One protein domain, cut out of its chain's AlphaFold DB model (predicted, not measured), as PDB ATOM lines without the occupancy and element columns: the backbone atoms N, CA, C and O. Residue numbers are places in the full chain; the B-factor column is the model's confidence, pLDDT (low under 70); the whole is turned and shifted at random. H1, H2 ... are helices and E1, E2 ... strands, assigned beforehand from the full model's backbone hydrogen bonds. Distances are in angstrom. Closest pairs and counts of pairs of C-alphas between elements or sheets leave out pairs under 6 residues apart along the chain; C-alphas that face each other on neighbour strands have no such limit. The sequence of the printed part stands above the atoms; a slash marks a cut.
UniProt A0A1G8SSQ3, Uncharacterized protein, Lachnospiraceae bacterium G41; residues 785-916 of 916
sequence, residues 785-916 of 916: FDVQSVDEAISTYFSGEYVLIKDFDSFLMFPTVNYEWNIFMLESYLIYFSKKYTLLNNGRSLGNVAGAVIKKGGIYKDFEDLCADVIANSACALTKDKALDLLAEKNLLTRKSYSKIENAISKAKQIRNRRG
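AT A GLANCE: This is residues 785 to 916 of the 916 residues of an uncharacterized protein of Lachnospiraceae bacterium G41 (UniProt A0A1G8SSQ3). Two small lobes stand end to end along the longest axis: in one, a small three-stranded sheet has H2 packed over E2 and H1 near its border; in the other, H3, H4 and H5 cross one another at large angles. H3, which begins beside the end of E2, joins the two lobes. The 132 printed residues hold five named helices and three named strands, in the order H1 E1 H2 E2 E3 H3 H4 H5, with under half of the residues in named elements. The sheet order is E1 - E3 - E2, all antiparallel, and the class is mostly helix. The whole is compact, with a radius of gyration of the C-alphas of 15.4 A, and elongated, spanning 47 by 30 by 21 A.

HOW THE PARTS SIT: In the sheet, E3 (residues 852 to 855) is the inner strand and E1 (residues 802 to 804) and E2 (residues 837 to 840) are the edge strands. E1 and E3 are antiparallel at 155 degrees, with N 853 and O 803 2.8 A apart, within hydrogen-bond range. E2 and E3 form a hairpin at 143 degrees, with N 840 and O 852 at 2.9 A. H2 (residues 823 to 832) stands up from the sheet over E2, rising 56 degrees out of the local plane; the closest C-alphas are those of Leu 830 and Thr 838, 4.9 A. With H2 on one face the sheet makes two layers, a sheet and a helix layer. E1, H2 and E2 form a split strand-helix-strand unit, two strands running the same way with E3 between them, and its crossover is right-handed. H1 (residues 787 to 795) only grazes the sheet with residues 791 to 795 and is near H2. H3 (residues 863 to 872) only grazes the sheet with residues 863 to 867. H3 touches H5 (residues 901 to 915) at a steep tilt of 49 degrees, the same way, closest at the C-alphas of Ala 868 and Ala 908, 4.5 A. H4 (residues 880 to 889) touches H3, about perpendicular at 80 degrees, closest at the C-alphas of Ile 871 and Ala 883, 6.5 A. H5 touches H4 with residues 901 to 905 alone, about perpendicular at 88 degrees, closest at the C-alphas of Lys 880 and Ile 901, 6.9 A. H1 and H5 are apart. In H1, H2, H3, H4 and H5 every O i to N i+4 pair is within hydrogen-bond range.

IN THESE COORDINATES: H1 begins at C-alpha 787 (174.863, 124.385, 81.833) and is 12.3 A long. E3 begins at C-alpha 852 (190.971, 134.485, 80.002). H2, H3 and H4 measure 14.4 A, 14.2 A and 14.3 A. H5, the longest helix, measures 21.1 A and ends at C-alpha 915 (194.995, 157.867, 80.826).

THE WHOLE: The farthest C-alphas, of Asn 818 and Gly 916, are 51.6 A apart. The printed part has no cut. The links E1 to H2, E2 to E3 and H4 to H5 are long. The mean pLDDT of the printed part is 92.5, and residue 916, the chain's last, is under 70.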
ATOM      1  N   PHE A 785     176.350 118.258  80.643       94.69
ATOM      2  CA  PHE A 785     176.571 119.394  81.533       94.69
ATOM      3  C   PHE A 785     175.242 120.004  81.969       94.69
ATOM      4  O   PHE A 785     174.429 120.384  81.123       94.69
ATOM      5  N   ASP A 786     175.065 120.205  83.276       95.81
ATOM      6  CA  ASP A 786     174.098 121.185  83.767       95.81
ATOM      7  C   ASP A 786     174.651 122.589  83.499       95.81
ATOM      8  O   ASP A 786     175.388 123.172  84.295       95.81
ATOM      9  N   VAL A 787     174.324 123.112  82.318       96.88
ATOM     10  CA  VAL A 787     174.863 124.385  81.833       96.88
ATOM     11  C   VAL A 787     174.552 125.532  82.794       96.88
ATOM     12  O   VAL A 787     175.385 126.418  82.952       96.88
ATOM     13  N   GLN A 788     173.385 125.522  83.444       97.00
ATOM     14  CA  GLN A 788     173.020 126.592  84.365       97.00
ATOM     15  C   GLN A 788     173.895 126.548  85.619       97.00
ATOM     16  O   GLN A 788     174.513 127.560  85.954       97.00
ATOM     17  N   SER A 789     173.988 125.384  86.262       96.19
ATOM     18  CA  SER A 789     174.761 125.218  87.496       96.19
ATOM     19  C   SER A 789     176.259 125.454  87.280       96.19
ATOM     20  O   SER A 789     176.913 126.078  88.113       96.19
ATOM     21  N   VAL A 790     176.818 125.027  86.139       97.06
ATOM     22  CA  VAL A 790     178.227 125.305  85.805       97.06
ATOM     23  C   VAL A 790     178.464 126.806  85.576       97.06
ATOM     24  O   VAL A 790     179.430 127.356  86.102       97.06
ATOM     25  N   ASP A 791     177.586 127.499  84.843       97.44
ATOM     26  CA  ASP A 791     177.702 128.953  84.650       97.44
ATOM     27  C   ASP A 791     177.554 129.721  85.985       97.44
ATOM     28  O   ASP A 791     178.196 130.756  86.191       97.44
ATOM     29  N   GLU A 792     176.725 129.235  86.912       96.19
ATOM     30  CA  GLU A 792     176.617 129.782  88.271       96.19
ATOM     31  C   GLU A 792     177.911 129.562  89.071       96.19
ATOM     32  O   GLU A 792     178.410 130.513  89.677       96.19
ATOM     33  N   ALA A 793     178.523 128.379  88.990       95.56
ATOM     34  CA  ALA A 793     179.819 128.103  89.611       95.56
ATOM     35  C   ALA A 793     180.926 129.026  89.075       95.56
ATOM     36  O   ALA A 793     181.638 129.659  89.857       95.56
ATOM     37  N   ILE A 794     181.016 129.196  87.748       96.81
ATOM     38  CA  ILE A 794     181.977 130.109  87.105       96.81
ATOM     39  C   ILE A 794     181.790 131.548  87.605       96.81
ATOM     40  O   ILE A 794     182.770 132.260  87.819       96.81
ATOM     41  N   SER A 795     180.544 131.979  87.839       94.88
ATOM     42  CA  SER A 795     180.249 133.348  88.283       94.88
ATOM     43  C   SER A 795     180.904 133.724  89.615       94.88
ATOM     44  O   SER A 795     181.224 134.894  89.819       94.88
ATOM     45  N   THR A 796     181.165 132.742  90.483       93.44
ATOM     46  CA  THR A 796     181.770 132.964  91.805       93.44
ATOM     47  C   THR A 796     183.224 133.451  91.736       93.44
ATOM     48  O   THR A 796     183.694 134.084  92.677       93.44
ATOM     49  N   TYR A 797     183.908 133.237  90.604       93.69
ATOM     50  CA  TYR A 797     185.290 133.675  90.368       93.69
ATOM     51  C   TYR A 797     185.394 135.129  89.884       93.69
ATOM     52  O   TYR A 797     186.473 135.726  89.910       93.69
ATOM     53  N   PHE A 798     184.295 135.728  89.417       92.31
ATOM     54  CA  PHE A 798     184.332 137.053  88.803       92.31
ATOM     55  C   PHE A 798     184.330 138.168  89.854       92.31
ATOM     56  O   PHE A 798     183.288 138.526  90.397       92.31
ATOM     57  N   SER A 799     185.495 138.785  90.060       83.25
ATOM     58  CA  SER A 799     185.654 140.058  90.787       83.25
ATOM     59  C   SER A 799     185.831 141.277  89.864       83.25
ATOM     60  O   SER A 799     185.786 142.414  90.329       83.25
ATOM     61  N   GLY A 800     185.992 141.049  88.555       85.38
ATOM     62  CA  GLY A 800     186.170 142.076  87.525       85.38
ATOM     63  C   GLY A 800     185.597 141.657  86.167       85.38
ATOM     64  O   GLY A 800     184.659 140.863  86.094       85.38
ATOM     65  N   GLU A 801     186.160 142.194  85.083       89.56
ATOM     66  CA  GLU A 801     185.665 141.986  83.707       89.56
ATOM     67  C   GLU A 801     186.129 140.665  83.068       89.56
ATOM     68  O   GLU A 801     185.476 140.144  82.161       89.56
ATOM     69  N   TYR A 802     187.245 140.111  83.544       94.75
ATOM     70  CA  TYR A 802     187.785 138.825  83.111       94.75
ATOM     71  C   TYR A 802     188.445 138.092  84.284       94.75
ATOM     72  O   TYR A 802     188.839 138.716  85.271       94.75
ATOM     73  N   VAL A 803     188.604 136.778  84.145       95.44
ATOM     74  CA  VAL A 803     189.383 135.922  85.054       95.44
ATOM     75  C   VAL A 803     190.369 135.120  84.210       95.44
ATOM     76  O   VAL A 803     189.982 134.592  83.167       95.44
ATOM     77  N   LEU A 804     191.646 135.039  84.594       94.75
ATOM     78  CA  LEU A 804     192.599 134.210  83.846       94.75
ATOM     79  C   LEU A 804     192.227 132.739  84.032       94.75
ATOM     80  O   LEU A 804     191.873 132.324  85.130       94.75
ATOM     81  N   ILE A 805     192.334 131.927  82.980       94.50
ATOM     82  CA  ILE A 805     191.924 130.518  83.078       94.50
ATOM     83  C   ILE A 805     192.753 129.734  84.105       94.50
ATOM     84  O   ILE A 805     192.230 128.834  84.754       94.50
ATOM     85  N   LYS A 806     194.019 130.122  84.315       91.94
ATOM     86  CA  LYS A 806     194.880 129.559  85.366       91.94
ATOM     87  C   LYS A 806     194.440 129.887  86.796       91.94
ATOM     88  O   LYS A 806     194.895 129.209  87.708       91.94
ATOM     89  N   ASP A 807     193.599 130.904  86.983       94.06
ATOM     90  CA  ASP A 807     193.119 131.327  88.304       94.06
ATOM     91  C   ASP A 807     191.858 130.536  88.728       94.06
ATOM     92  O   ASP A 807     191.346 130.724  89.827       94.06
ATOM     93  N   PHE A 808     191.361 129.619  87.881       93.44
ATOM     94  CA  PHE A 808     190.388 128.591  88.270       93.44
ATOM     95  C   PHE A 808     191.123 127.422  88.941       93.44
ATOM     96  O   PHE A 808     191.386 126.388  88.327       93.44
ATOM     97  N   ASP A 809     191.497 127.623  90.204       86.00
ATOM     98  CA  ASP A 809     192.312 126.703  91.010       86.00
ATOM     99  C   ASP A 809     191.496 125.754  91.912       86.00
ATOM    100  O   ASP A 809     192.044 124.820  92.497       86.00
ATOM    101  N   SER A 810     190.179 125.955  91.994       89.12
ATOM    102  CA  SER A 810     189.241 125.117  92.738       89.12
ATOM    103  C   SER A 810     188.003 124.823  91.894       89.12
ATOM    104  O   SER A 810     187.564 125.637  91.089       89.12
ATOM    105  N   PHE A 811     187.429 123.635  92.066       93.50
ATOM    106  CA  PHE A 811     186.229 123.210  91.341       93.50
ATOM    107  C   PHE A 811     185.134 122.685  92.278       93.50
ATOM    108  O   PHE A 811     184.184 122.050  91.837       93.50
ATOM    109  N   LEU A 812     185.224 122.983  93.579       89.44
ATOM    110  CA  LEU A 812     184.279 122.492  94.595       89.44
ATOM    111  C   LEU A 812     182.828 122.943  94.362       89.44
ATOM    112  O   LEU A 812     181.903 122.251  94.769       89.44
ATOM    113  N   MET A 813     182.634 124.102  93.727       89.75
ATOM    114  CA  MET A 813     181.306 124.645  93.413       89.75
ATOM    115  C   MET A 813     180.743 124.116  92.089       89.75
ATOM    116  O   MET A 813     179.591 124.394  91.766       89.75
ATOM    117  N   PHE A 814     181.545 123.391  91.303       93.19
ATOM    118  CA  PHE A 814     181.100 122.857  90.025       93.19
ATOM    119  C   PHE A 814     180.261 121.592  90.248       93.19
ATOM    120  O   PHE A 814     180.604 120.766  91.098       93.19
ATOM    121  N   PRO A 815     179.166 121.405  89.488       92.44
ATOM    122  CA  PRO A 815     178.338 120.215  89.610       92.44
ATOM    123  C   PRO A 815     179.134 118.968  89.225       92.44
ATOM    124  O   PRO A 815     179.950 118.989  88.297       92.44
ATOM    125  N   THR A 816     178.865 117.864  89.921       88.62
ATOM    126  CA  THR A 816     179.474 116.575  89.604       88.62
ATOM    127  C   THR A 816     179.071 116.138  88.200       88.62
ATOM    128  O   THR A 816     177.891 116.076  87.858       88.62
ATOM    129  N   VAL A 817     180.078 115.811  87.405       88.25
ATOM    130  CA  VAL A 817     179.959 115.130  86.116       88.25
ATOM    131  C   VAL A 817     180.746 113.820  86.217       88.25
ATOM    132  O   VAL A 817     181.485 113.625  87.180       88.25
ATOM    133  N   ASN A 818     180.609 112.911  85.249       87.81
ATOM    134  CA  ASN A 818     181.289 111.601  85.261       87.81
ATOM    135  C   ASN A 818     182.838 111.677  85.255       87.81
ATOM    136  O   ASN A 818     183.498 110.644  85.214       87.81
ATOM    137  N   TYR A 819     183.411 112.884  85.282       92.81
ATOM    138  CA  TYR A 819     184.840 113.174  85.270       92.81
ATOM    139  C   TYR A 819     185.154 114.322  86.238       92.81
ATOM    140  O   TYR A 819     184.309 115.178  86.502       92.81
ATOM    141  N   GLU A 820     186.377 114.357  86.762       91.44
ATOM    142  CA  GLU A 820     186.821 115.445  87.633       91.44
ATOM    143  C   GLU A 820     187.052 116.737  86.841       91.44
ATOM    144  O   GLU A 820     187.721 116.748  85.804       91.44
ATOM    145  N   TRP A 821     186.537 117.849  87.365       95.31
ATOM    146  CA  TRP A 821     186.757 119.163  86.779       95.31
ATOM    147  C   TRP A 821     188.218 119.600  86.896       95.31
ATOM    148  O   TRP A 821     188.857 119.478  87.938       95.31
ATOM    149  N   ASN A 822     188.727 120.161  85.805       94.25
ATOM    150  CA  ASN A 822     190.044 120.774  85.707       94.25
ATOM    151  C   ASN A 822     190.038 121.808  84.569       94.25
ATOM    152  O   ASN A 822     189.054 121.944  83.837       94.25
ATOM    153  N   ILE A 823     191.152 122.518  84.382       94.62
ATOM    154  CA  ILE A 823     191.268 123.573  83.363       94.62
ATOM    155  C   ILE A 823     191.043 123.081  81.921       94.62
ATOM    156  O   ILE A 823     190.582 123.858  81.089       94.62
ATOM    157  N   PHE A 824     191.319 121.807  81.606       94.62
ATOM    158  CA  PHE A 824     191.102 121.244  80.265       94.62
ATOM    159  C   PHE A 824     189.619 120.976  80.007       94.62
ATOM    160  O   PHE A 824     189.098 121.353  78.957       94.62
ATOM    161  N   MET A 825     188.925 120.405  80.995       94.75
ATOM    162  CA  MET A 825     187.473 120.237  80.934       94.75
ATOM    163  C   MET A 825     186.755 121.590  80.886       94.75
ATOM    164  O   MET A 825     185.813 121.771  80.109       94.75
ATOM    165  N   LEU A 826     187.240 122.565  81.660       96.31
ATOM    166  CA  LEU A 826     186.727 123.932  81.646       96.31
ATOM    167  C   LEU A 826     186.938 124.614  80.286       96.31
ATOM    168  O   LEU A 826     186.008 125.250  79.796       96.31
ATOM    169  N   GLU A 827     188.103 124.450  79.642       95.38
ATOM    170  CA  GLU A 827     188.346 124.937  78.273       95.38
ATOM    171  C   GLU A 827     187.274 124.407  77.309       95.38
ATOM    172  O   GLU A 827     186.617 125.189  76.618       95.38
ATOM    173  N   SER A 828     187.053 123.089  77.292       94.12
ATOM    174  CA  SER A 828     186.032 122.466  76.443       94.12
ATOM    175  C   SER A 828     184.623 122.990  76.744       94.12
ATOM    176  O   SER A 828     183.866 123.284  75.815       94.12
ATOM    177  N   TYR A 829     184.269 123.153  78.021       96.12
ATOM    178  CA  TYR A 829     182.968 123.685  78.425       96.12
ATOM    179  C   TYR A 829     182.752 125.137  77.958       96.12
ATOM    180  O   TYR A 829     181.715 125.463  77.371       96.12
ATOM    181  N   LEU A 830     183.735 126.013  78.179       96.06
ATOM    182  CA  LEU A 830     183.647 127.444  77.872       96.06
ATOM    183  C   LEU A 830     183.542 127.742  76.377       96.06
ATOM    184  O   LEU A 830     182.896 128.718  75.990       96.06
ATOM    185  N   ILE A 831     184.187 126.930  75.539       91.44
ATOM    186  CA  ILE A 831     184.168 127.137  74.089       91.44
ATOM    187  C   ILE A 831     182.824 126.683  73.496       91.44
ATOM    188  O   ILE A 831     182.261 127.399  72.668       91.44
ATOM    189  N   TYR A 832     182.279 125.540  73.934       91.25
ATOM    190  CA  TYR A 832     181.183 124.874  73.208       91.25
ATOM    191  C   TYR A 832     179.843 124.775  73.949       91.25
ATOM    192  O   TYR A 832     178.834 124.481  73.306       91.25
ATOM    193  N   PHE A 833     179.796 124.996  75.267       94.75
ATOM    194  CA  PHE A 833     178.604 124.697  76.077       94.75
ATOM    195  C   PHE A 833     178.087 125.885  76.892       94.75
ATOM    196  O   PHE A 833     176.871 126.074  76.970       94.75
ATOM    197  N   SER A 834     178.976 126.690  77.487       97.00
ATOM    198  CA  SER A 834     178.574 127.827  78.326       97.00
ATOM    199  C   SER A 834     177.656 128.793  77.573       97.00
ATOM    200  O   SER A 834     177.905 129.146  76.412       97.00
ATOM    201  N   LYS A 835     176.598 129.272  78.237       96.25
ATOM    202  CA  LYS A 835     175.689 130.287  77.680       96.25
ATOM    203  C   LYS A 835     176.107 131.698  78.077       96.25
ATOM    204  O   LYS A 835     175.876 132.621  77.299       96.25
ATOM    205  N   LYS A 836     176.729 131.868  79.248       96.38
ATOM    206  CA  LYS A 836     177.088 133.183  79.805       96.38
ATOM    207  C   LYS A 836     178.559 133.560  79.640       96.38
ATOM    208  O   LYS A 836     178.857 134.754  79.603       96.38
ATOM    209  N   TYR A 837     179.461 132.593  79.506       96.56
ATOM    210  CA  TYR A 837     180.908 132.822  79.496       96.56
ATOM    211  C   TYR A 837     181.575 132.257  78.247       96.56
ATOM    212  O   TYR A 837     181.038 131.385  77.568       96.56
ATOM    213  N   THR A 838     182.744 132.786  77.906       95.62
ATOM    214  CA  THR A 838     183.579 132.253  76.827       95.62
ATOM    215  C   THR A 838     185.053 132.440  77.156       95.62
ATOM    216  O   THR A 838     185.411 133.316  77.947       95.62
ATOM    217  N   LEU A 839     185.901 131.605  76.564       95.25
ATOM    218  CA  LEU A 839     187.348 131.687  76.694       95.25
ATOM    219  C   LEU A 839     187.923 132.484  75.520       95.25
ATOM    220  O   LEU A 839     187.812 132.064  74.371       95.25
ATOM    221  N   LEU A 840     188.589 133.600  75.813       94.19
ATOM    222  CA  LEU A 840     189.448 134.282  74.849       94.19
ATOM    223  C   LEU A 840     190.873 133.732  74.967       94.19
ATOM    224  O   LEU A 840     191.522 133.903  76.001       94.19
ATOM    225  N   ASN A 841     191.369 133.105  73.900       91.62
ATOM    226  CA  ASN A 841     192.721 132.550  73.822       91.62
ATOM    227  C   ASN A 841     193.376 132.799  72.448       91.62
ATOM    228  O   ASN A 841     192.754 133.316  71.517       91.62
ATOM    229  N   ASN A 842     194.655 132.430  72.321       88.00
ATOM    230  CA  ASN A 842     195.420 132.508  71.071       88.00
ATOM    231  C   ASN A 842     195.487 131.167  70.311       88.00
ATOM    232  O   ASN A 842     196.432 130.940  69.553       88.00
ATOM    233  N   GLY A 843     194.506 130.286  70.525       85.75
ATOM    234  CA  GLY A 843     194.474 128.917  70.006       85.75
ATOM    235  C   GLY A 843     194.575 127.861  71.107       85.75
ATOM    236  O   GLY A 843     194.743 128.181  72.282       85.75
ATOM    237  N   ARG A 844     194.464 126.589  70.709       87.12
ATOM    238  CA  ARG A 844     194.488 125.425  71.607       87.12
ATOM    239  C   ARG A 844     195.802 124.657  71.491       87.12
ATOM    240  O   ARG A 844     196.496 124.721  70.475       87.12
ATOM    241  N   SER A 845     196.148 123.936  72.550       87.06
ATOM    242  CA  SER A 845     197.410 123.209  72.676       87.06
ATOM    243  C   SER A 845     197.202 121.886  73.406       87.06
ATOM    244  O   SER A 845     196.366 121.776  74.301       87.06
ATOM    245  N   LEU A 846     197.990 120.869  73.047       85.94
ATOM    246  CA  LEU A 846     198.020 119.607  73.793       85.94
ATOM    247  C   LEU A 846     198.663 119.804  75.174       85.94
ATOM    248  O   LEU A 846     198.196 119.249  76.155       85.94
ATOM    249  N   GLY A 847     199.694 120.640  75.301       84.44
ATOM    250  CA  GLY A 847     200.463 120.722  76.547       84.44
ATOM    251  C   GLY A 847     199.871 121.628  77.630       84.44
ATOM    252  O   GLY A 847     200.228 121.482  78.796       84.44
ATOM    253  N   ASN A 848     199.019 122.590  77.265       88.12
ATOM    254  CA  ASN A 848     198.545 123.627  78.177       88.12
ATOM    255  C   ASN A 848     197.220 124.258  77.735       88.12
ATOM    256  O   ASN A 848     196.866 124.239  76.557       88.12
ATOM    257  N   VAL A 849     196.547 124.880  78.700       92.75
ATOM    258  CA  VAL A 849     195.420 125.794  78.495       92.75
ATOM    259  C   VAL A 849     195.891 127.189  78.898       92.75
ATOM    260  O   VAL A 849     196.591 127.342  79.900       92.75
ATOM    261  N   ALA A 850     195.568 128.192  78.087       94.62
ATOM    262  CA  ALA A 850     195.943 129.582  78.316       94.62
ATOM    263  C   ALA A 850     194.840 130.505  77.793       94.62
ATOM    264  O   ALA A 850     194.149 130.163  76.832       94.62
ATOM    265  N   GLY A 851     194.684 131.671  78.414       95.50
ATOM    266  CA  GLY A 851     193.672 132.656  78.047       95.50
ATOM    267  C   GLY A 851     192.927 133.225  79.248       95.50
ATOM    268  O   GLY A 851     193.315 133.028  80.402       95.50
ATOM    269  N   ALA A 852     191.846 133.947  78.969       96.19
ATOM    270  CA  ALA A 852     190.971 134.485  80.002       96.19
ATOM    271  C   ALA A 852     189.503 134.202  79.709       96.19
ATOM    272  O   ALA A 852     189.040 134.269  78.569       96.19
ATOM    273  N   VAL A 853     188.772 133.921  80.778       96.75
ATOM    274  CA  VAL A 853     187.332 133.730  80.777       96.75
ATOM    275  C   VAL A 853     186.668 135.091  80.912       96.75
ATOM    276  O   VAL A 853     186.964 135.851  81.837       96.75
ATOM    277  N   ILE A 854     185.757 135.395  79.993       96.06
ATOM    278  CA  ILE A 854     184.979 136.637  79.980       96.06
ATOM    279  C   ILE A 854     183.483 136.337  79.946       96.06
ATOM    280  O   ILE A 854     183.058 135.251  79.545       96.06
ATOM    281  N   LYS A 855     182.669 137.329  80.311       95.00
ATOM    282  CA  LYS A 855     181.220 137.298  80.073       95.00
ATOM    283  C   LYS A 855     180.929 137.556  78.593       95.00
ATOM    284  O   LYS A 855     181.459 138.503  78.008       95.00
ATOM    285  N   LYS A 856     180.056 136.751  77.984       93.25
ATOM    286  CA  LYS A 856     179.588 136.986  76.609       93.25
ATOM    287  C   LYS A 856     178.841 138.323  76.546       93.25
ATOM    288  O   LYS A 856     177.972 138.586  77.370       93.25
ATOM    289  N   GLY A 857     179.191 139.163  75.572       87.44
ATOM    290  CA  GLY A 857     178.644 140.522  75.448       87.44
ATOM    291  C   GLY A 857     179.250 141.552  76.412       87.44
ATOM    292  O   GLY A 857     178.714 142.653  76.512       87.44
ATOM    293  N   GLY A 858     180.336 141.208  77.116       87.56
ATOM    294  CA  GLY A 858     181.098 142.132  77.960       87.56
ATOM    295  C   GLY A 858     181.962 143.130  77.174       87.56
ATOM    296  O   GLY A 858     181.816 143.299  75.962       87.56
ATOM    297  N   ILE A 859     182.877 143.800  77.884       88.38
ATOM    298  CA  ILE A 859     183.717 144.878  77.327       88.38
ATOM    299  C   ILE A 859     184.720 144.345  76.290       88.38
ATOM    300  O   ILE A 859     184.947 144.989  75.264       88.38
ATOM    301  N   TYR A 860     185.295 143.164  76.532       90.56
ATOM    302  CA  TYR A 860     186.257 142.537  75.624       90.56
ATOM    303  C   TYR A 860     185.540 141.744  74.535       90.56
ATOM    304  O   TYR A 860     184.797 140.807  74.828       90.56
ATOM    305  N   LYS A 861     185.774 142.112  73.270       84.38
ATOM    306  CA  LYS A 861     185.169 141.437  72.111       84.38
ATOM    307  C   LYS A 861     186.085 140.393  71.490       84.38
ATOM    308  O   LYS A 861     185.601 139.388  70.981       84.38
ATOM    309  N   ASP A 862     187.391 140.632  71.529       90.62
ATOM    310  CA  ASP A 862     188.390 139.723  70.995       90.62
ATOM    311  C   ASP A 862     189.616 139.614  71.915       90.62
ATOM    312  O   ASP A 862     189.810 140.380  72.863       90.62
ATOM    313  N   PHE A 863     190.447 138.607  71.646       94.06
ATOM    314  CA  PHE A 863     191.666 138.345  72.410       94.06
ATOM    315  C   PHE A 863     192.709 139.473  72.284       94.06
ATOM    316  O   PHE A 863     193.536 139.654  73.178       94.06
ATOM    317  N   GLU A 864     192.670 140.250  71.195       94.88
ATOM    318  CA  GLU A 864     193.591 141.367  70.963       94.88
ATOM    319  C   GLU A 864     193.304 142.523  71.931       94.88
ATOM    320  O   GLU A 864     194.237 143.059  72.529       94.88
ATOM    321  N   ASP A 865     192.026 142.863  72.127       93.56
ATOM    322  CA  ASP A 865     191.567 143.901  73.055       93.56
ATOM    323  C   ASP A 865     191.952 143.572  74.500       93.56
ATOM    324  O   ASP A 865     192.456 144.433  75.224       93.56
ATOM    325  N   LEU A 866     191.782 142.310  74.903       95.00
ATOM    326  CA  LEU A 866     192.204 141.835  76.219       95.00
ATOM    327  C   LEU A 866     193.724 141.962  76.395       95.00
ATOM    328  O   LEU A 866     194.192 142.490  77.403       95.00
ATOM    329  N   CYS A 867     194.509 141.509  75.412       95.56
ATOM    330  CA  CYS A 867     195.966 141.640  75.463       95.56
ATOM    331  C   CYS A 867     196.392 143.110  75.553       95.56
ATOM    332  O   CYS A 867     197.304 143.440  76.311       95.56
ATOM    333  N   ALA A 868     195.735 143.993  74.798       95.19
ATOM    334  CA  ALA A 868     196.011 145.420  74.815       95.19
ATOM    335  C   ALA A 868     195.743 146.043  76.191       95.19
ATOM    336  O   ALA A 868     196.576 146.812  76.671       95.19
ATOM    337  N   ASP A 869     194.631 145.694  76.845       94.31
ATOM    338  CA  ASP A 869     194.319 146.179  78.195       94.31
ATOM    339  C   ASP A 869     195.320 145.652  79.237       94.31
ATOM    340  O   ASP A 869     195.873 146.438  80.009       94.31
ATOM    341  N   VAL A 870     195.667 144.361  79.192       94.56
ATOM    342  CA  VAL A 870     196.673 143.759  80.091       94.56
ATOM    343  C   VAL A 870     198.042 144.425  79.929       94.56
ATOM    344  O   VAL A 870     198.705 144.741  80.920       94.56
ATOM    345  N   ILE A 871     198.471 144.692  78.689       96.12
ATOM    346  CA  ILE A 871     199.718 145.420  78.421       96.12
ATOM    347  C   ILE A 871     199.601 146.861  78.936       96.12
ATOM    348  O   ILE A 871     200.505 147.335  79.631       96.12
ATOM    349  N   ALA A 872     198.501 147.557  78.643       94.25
ATOM    350  CA  ALA A 872     198.303 148.952  79.030       94.25
ATOM    351  C   ALA A 872     198.326 149.151  80.552       94.25
ATOM    352  O   ALA A 872     198.943 150.111  81.010       94.25
ATOM    353  N   ASN A 873     197.727 148.221  81.302       91.38
ATOM    354  CA  ASN A 873     197.648 148.202  82.768       91.38
ATOM    355  C   ASN A 873     198.921 147.716  83.478       91.38
ATOM    356  O   ASN A 873     198.941 147.603  84.701       91.38
ATOM    357  N   SER A 874     199.988 147.419  82.739       90.94
ATOM    358  CA  SER A 874     201.267 146.986  83.306       90.94
ATOM    359  C   SER A 874     202.344 148.069  83.191       90.94
ATOM    360  O   SER A 874     202.252 148.965  82.355       90.94
ATOM    361  N   ALA A 875     203.431 147.936  83.957       87.25
ATOM    362  CA  ALA A 875     204.648 148.739  83.785       87.25
ATOM    363  C   ALA A 875     205.524 148.271  82.597       87.25
ATOM    364  O   ALA A 875     206.663 148.708  82.441       87.25
ATOM    365  N   CYS A 876     205.020 147.360  81.759       88.00
ATOM    366  CA  CYS A 876     205.781 146.750  80.676       88.00
ATOM    367  C   CYS A 876     206.165 147.774  79.593       88.00
ATOM    368  O   CYS A 876     205.348 148.608  79.184       88.00
ATOM    369  N   ALA A 877     207.403 147.698  79.097       90.00
ATOM    370  CA  ALA A 877     207.831 148.472  77.937       90.00
ATOM    371  C   ALA A 877     207.031 148.047  76.694       90.00
ATOM    372  O   ALA A 877     206.800 146.861  76.475       90.00
ATOM    373  N   LEU A 878     206.633 149.008  75.855       92.00
ATOM    374  CA  LEU A 878     205.841 148.762  74.639       92.00
ATOM    375  C   LEU A 878     206.706 148.219  73.488       92.00
ATOM    376  O   LEU A 878     206.697 148.747  72.377       92.00
ATOM    377  N   THR A 879     207.483 147.174  73.771       94.38
ATOM    378  CA  THR A 879     208.283 146.425  72.801       94.38
ATOM    379  C   THR A 879     207.722 145.018  72.641       94.38
ATOM    380  O   THR A 879     207.091 144.469  73.547       94.38
ATOM    381  N   LYS A 880     207.956 144.420  71.469       95.19
ATOM    382  CA  LYS A 880     207.430 143.096  71.114       95.19
ATOM    383  C   LYS A 880     207.817 142.021  72.126       95.19
ATOM    384  O   LYS A 880     206.946 141.301  72.604       95.19
ATOM    385  N   ASP A 881     209.095 141.952  72.488       94.75
ATOM    386  CA  ASP A 881     209.600 140.906  73.378       94.75
ATOM    387  C   ASP A 881     209.038 141.040  74.796       94.75
ATOM    388  O   ASP A 881     208.546 140.062  75.352       94.75
ATOM    389  N   LYS A 882     209.004 142.260  75.349       95.25
ATOM    390  CA  LYS A 882     208.491 142.498  76.706       95.25
ATOM    391  C   LYS A 882     206.984 142.281  76.811       95.25
ATOM    392  O   LYS A 882     206.510 141.747  77.812       95.25
ATOM    393  N   ALA A 883     206.229 142.638  75.774       95.56
ATOM    394  CA  ALA A 883     204.803 142.345  75.725       95.56
ATOM    395  C   ALA A 883     204.540 140.829  75.671       95.56
ATOM    396  O   ALA A 883     203.683 140.334  76.398       95.56
ATOM    397  N   LEU A 884     205.299 140.078  74.862       96.31
ATOM    398  CA  LEU A 884     205.184 138.616  74.811       96.31
ATOM    399  C   LEU A 884     205.588 137.954  76.135       96.31
ATOM    400  O   LEU A 884     204.908 137.018  76.551       96.31
ATOM    401  N   ASP A 885     206.644 138.440  76.796       95.00
ATOM    402  CA  ASP A 885     207.057 137.982  78.132       95.00
ATOM    403  C   ASP A 885     205.913 138.129  79.142       95.00
ATOM    404  O   ASP A 885     205.514 137.150  79.772       95.00
ATOM    405  N   LEU A 886     205.332 139.330  79.233       95.88
ATOM    406  CA  LEU A 886     204.231 139.628  80.150       95.88
ATOM    407  C   LEU A 886     203.013 138.729  79.897       95.88
ATOM    408  O   LEU A 886     202.442 138.167  80.830       95.88
ATOM    409  N   LEU A 887     202.581 138.610  78.639       95.81
ATOM    410  CA  LEU A 887     201.398 137.818  78.299       95.81
ATOM    411  C   LEU A 887     201.626 136.319  78.560       95.81
ATOM    412  O   LEU A 887     200.703 135.626  78.994       95.81
ATOM    413  N   ALA A 888     202.846 135.820  78.342       93.69
ATOM    414  CA  ALA A 888     203.219 134.452  78.691       93.69
ATOM    415  C   ALA A 888     203.220 134.234  80.216       93.69
ATOM    416  O   ALA A 888     202.640 133.258  80.688       93.69
ATOM    417  N   GLU A 889     203.778 135.166  80.996       94.00
ATOM    418  CA  GLU A 889     203.769 135.135  82.469       94.00
ATOM    419  C   GLU A 889     202.335 135.130  83.037       94.00
ATOM    420  O   GLU A 889     201.989 134.391  83.969       94.00
ATOM    421  N   LYS A 890     201.439 135.905  82.420       93.25
ATOM    422  CA  LYS A 890     200.008 135.917  82.750       93.25
ATOM    423  C   LYS A 890     199.248 134.679  82.256       93.25
ATOM    424  O   LYS A 890     198.059 134.590  82.533       93.25
ATOM    425  N   ASN A 891     199.898 133.708  81.606       94.44
ATOM    426  CA  ASN A 891     199.263 132.520  81.016       94.44
ATOM    427  C   ASN A 891     198.128 132.879  80.034       94.44
ATOM    428  O   ASN A 891     197.122 132.188  79.925       94.44
ATOM    429  N   LEU A 892     198.292 133.976  79.291       94.81
ATOM    430  CA  LEU A 892     197.378 134.340  78.204       94.81
ATOM    431  C   LEU A 892     197.762 133.664  76.885       94.81
ATOM    432  O   LEU A 892     196.915 133.504  76.013       94.81
ATOM    433  N   LEU A 893     199.025 133.252  76.736       93.62
ATOM    434  CA  LEU A 893     199.539 132.637  75.516       93.62
ATOM    435  C   LEU A 893     199.877 131.157  75.721       93.62
ATOM    436  O   LEU A 893     200.631 130.805  76.627       93.62
ATOM    437  N   THR A 894     199.398 130.299  74.817       87.50
ATOM    438  CA  THR A 894     199.763 128.868  74.780       87.50
ATOM    439  C   THR A 894     201.221 128.634  74.371       87.50
ATOM    440  O   THR A 894     201.850 127.671  74.804       87.50
ATOM    441  N   ARG A 895     201.780 129.528  73.549       85.56
ATOM    442  CA  ARG A 895     203.187 129.581  73.117       85.56
ATOM    443  C   ARG A 895     203.643 131.033  73.157       85.56
ATOM    444  O   ARG A 895     202.817 131.917  72.962       85.56
ATOM    445  N   LYS A 896     204.939 131.302  73.351       88.69
ATOM    446  CA  LYS A 896     205.514 132.667  73.366       88.69
ATOM    447  C   LYS A 896     205.550 133.301  71.963       88.69
ATOM    448  O   LYS A 896     206.595 133.680  71.440       88.69
ATOM    449  N   SER A 897     204.397 133.364  71.316       89.38
ATOM    450  CA  SER A 897     204.174 133.938  70.001       89.38
ATOM    451  C   SER A 897     202.708 134.348  69.866       89.38
ATOM    452  O   SER A 897     201.788 133.654  70.300       89.38
ATOM    453  N   TYR A 898     202.487 135.502  69.242       93.12
ATOM    454  CA  TYR A 898     201.155 135.988  68.911       93.12
ATOM    455  C   TYR A 898     201.228 136.839  67.644       93.12
ATOM    456  O   TYR A 898     201.973 137.817  67.594       93.12
ATOM    457  N   SER A 899     200.483 136.456  66.606       92.25
ATOM    458  CA  SER A 899     200.548 137.097  65.286       92.25
ATOM    459  C   SER A 899     200.086 138.556  65.302       92.25
ATOM    460  O   SER A 899     200.619 139.361  64.547       92.25
ATOM    461  N   LYS A 900     199.155 138.916  66.196       94.50
ATOM    462  CA  LYS A 900     198.603 140.277  66.321       94.50
ATOM    463  C   LYS A 900     199.225 141.094  67.462       94.50
ATOM    464  O   LYS A 900     198.652 142.090  67.897       94.50
ATOM    465  N   ILE A 901     200.406 140.703  67.951       95.69
ATOM    466  CA  ILE A 901     201.070 141.394  69.070       95.69
ATOM    467  C   ILE A 901     201.342 142.877  68.780       95.69
ATOM    468  O   ILE A 901     201.198 143.713  69.665       95.69
ATOM    469  N   GLU A 902     201.682 143.226  67.540       95.75
ATOM    470  CA  GLU A 902     201.960 144.613  67.142       95.75
ATOM    471  C   GLU A 902     200.697 145.491  67.188       95.75
ATOM    472  O   GLU A 902     200.755 146.639  67.642       95.75
ATOM    473  N   ASN A 903     199.537 144.928  66.831       95.56
ATOM    474  CA  ASN A 903     198.245 145.598  66.975       95.56
ATOM    475  C   ASN A 903     197.883 145.784  68.452       95.56
ATOM    476  O   ASN A 903     197.522 146.889  68.861       95.56
ATOM    477  N   ALA A 904     198.054 144.738  69.268       95.50
ATOM    478  CA  ALA A 904     197.798 144.801  70.706       95.50
ATOM    479  C   ALA A 904     198.673 145.862  71.399       95.50
ATOM    480  O   ALA A 904     198.169 146.649  72.198       95.50
ATOM    481  N   ILE A 905     199.962 145.961  71.045       96.38
ATOM    482  CA  ILE A 905     200.871 147.008  71.550       96.38
ATOM    483  C   ILE A 905     200.405 148.403  71.112       96.38
ATOM    484  O   ILE A 905     200.410 149.341  71.912       96.38
ATOM    485  N   SER A 906     199.977 148.550  69.856       95.56
ATOM    486  CA  SER A 906     199.481 149.826  69.328       95.56
ATOM    487  C   SER A 906     198.215 150.290  70.055       95.56
ATOM    488  O   SER A 906     198.138 151.449  70.471       95.56
ATOM    489  N   LYS A 907     197.257 149.385  70.293       95.12
ATOM    490  CA  LYS A 907     196.065 149.653  71.117       95.12
ATOM    491  C   LYS A 907     196.440 149.968  72.566       95.12
ATOM    492  O   LYS A 907     195.948 150.948  73.119       95.12
ATOM    493  N   ALA A 908     197.374 149.223  73.159       95.12
ATOM    494  CA  ALA A 908     197.850 149.479  74.517       95.12
ATOM    495  C   ALA A 908     198.456 150.885  74.663       95.12
ATOM    496  O   ALA A 908     198.197 151.578  75.650       95.12
ATOM    497  N   LYS A 909     199.206 151.349  73.653       94.19
ATOM    498  CA  LYS A 909     199.737 152.719  73.597       94.19
ATOM    499  C   LYS A 909     198.619 153.760  73.606       94.19
ATOM    500  O   LYS A 909     198.706 154.737  74.343       94.19
ATOM    501  N   GLN A 910     197.560 153.546  72.825       93.50
ATOM    502  CA  GLN A 910     196.398 154.442  72.809       93.50
ATOM    503  C   GLN A 910     195.689 154.478  74.168       93.50
ATOM    504  O   GLN A 910     195.314 155.555  74.624       93.50
ATOM    505  N   ILE A 911     195.540 153.327  74.834       92.00
ATOM    506  CA  ILE A 911     194.939 153.243  76.174       92.00
ATOM    507  C   ILE A 911     195.787 154.016  77.192       92.00
ATOM    508  O   ILE A 911     195.235 154.820  77.943       92.00
ATOM    509  N   ARG A 912     197.118 153.836  77.192       93.19
ATOM    510  CA  ARG A 912     198.027 154.584  78.081       93.19
ATOM    511  C   ARG A 912     197.961 156.089  77.829       93.19
ATOM    512  O   ARG A 912     197.830 156.842  78.783       93.19
ATOM    513  N   ASN A 913     197.959 156.516  76.568       89.19
ATOM    514  CA  ASN A 913     197.881 157.934  76.203       89.19
ATOM    515  C   ASN A 913     196.544 158.591  76.571       89.19
ATOM    516  O   ASN A 913     196.505 159.793  76.769       89.19
ATOM    517  N   ARG A 914     195.440 157.834  76.638       86.38
ATOM    518  CA  ARG A 914     194.138 158.358  77.094       86.38
ATOM    519  C   ARG A 914     194.047 158.505  78.614       86.38
ATOM    520  O   ARG A 914     193.128 159.158  79.095       86.38
ATOM    521  N   ARG A 915     194.935 157.840  79.357       79.50
ATOM    522  CA  ARG A 915     194.995 157.867  80.826       79.50
ATOM    523  C   ARG A 915     196.091 158.793  81.364       79.50
ATOM    524  O   ARG A 915     196.102 159.030  82.568       79.50
ATOM    525  N   GLY A 916     197.004 159.234  80.495       54.47
ATOM    526  CA  GLY A 916     198.117 160.136  80.788       54.47
ATOM    527  C   GLY A 916     197.779 161.589  80.523       54.47
ATOM    528  O   GLY A 916     197.048 161.844  79.540       54.47
TER     529      GLY A 916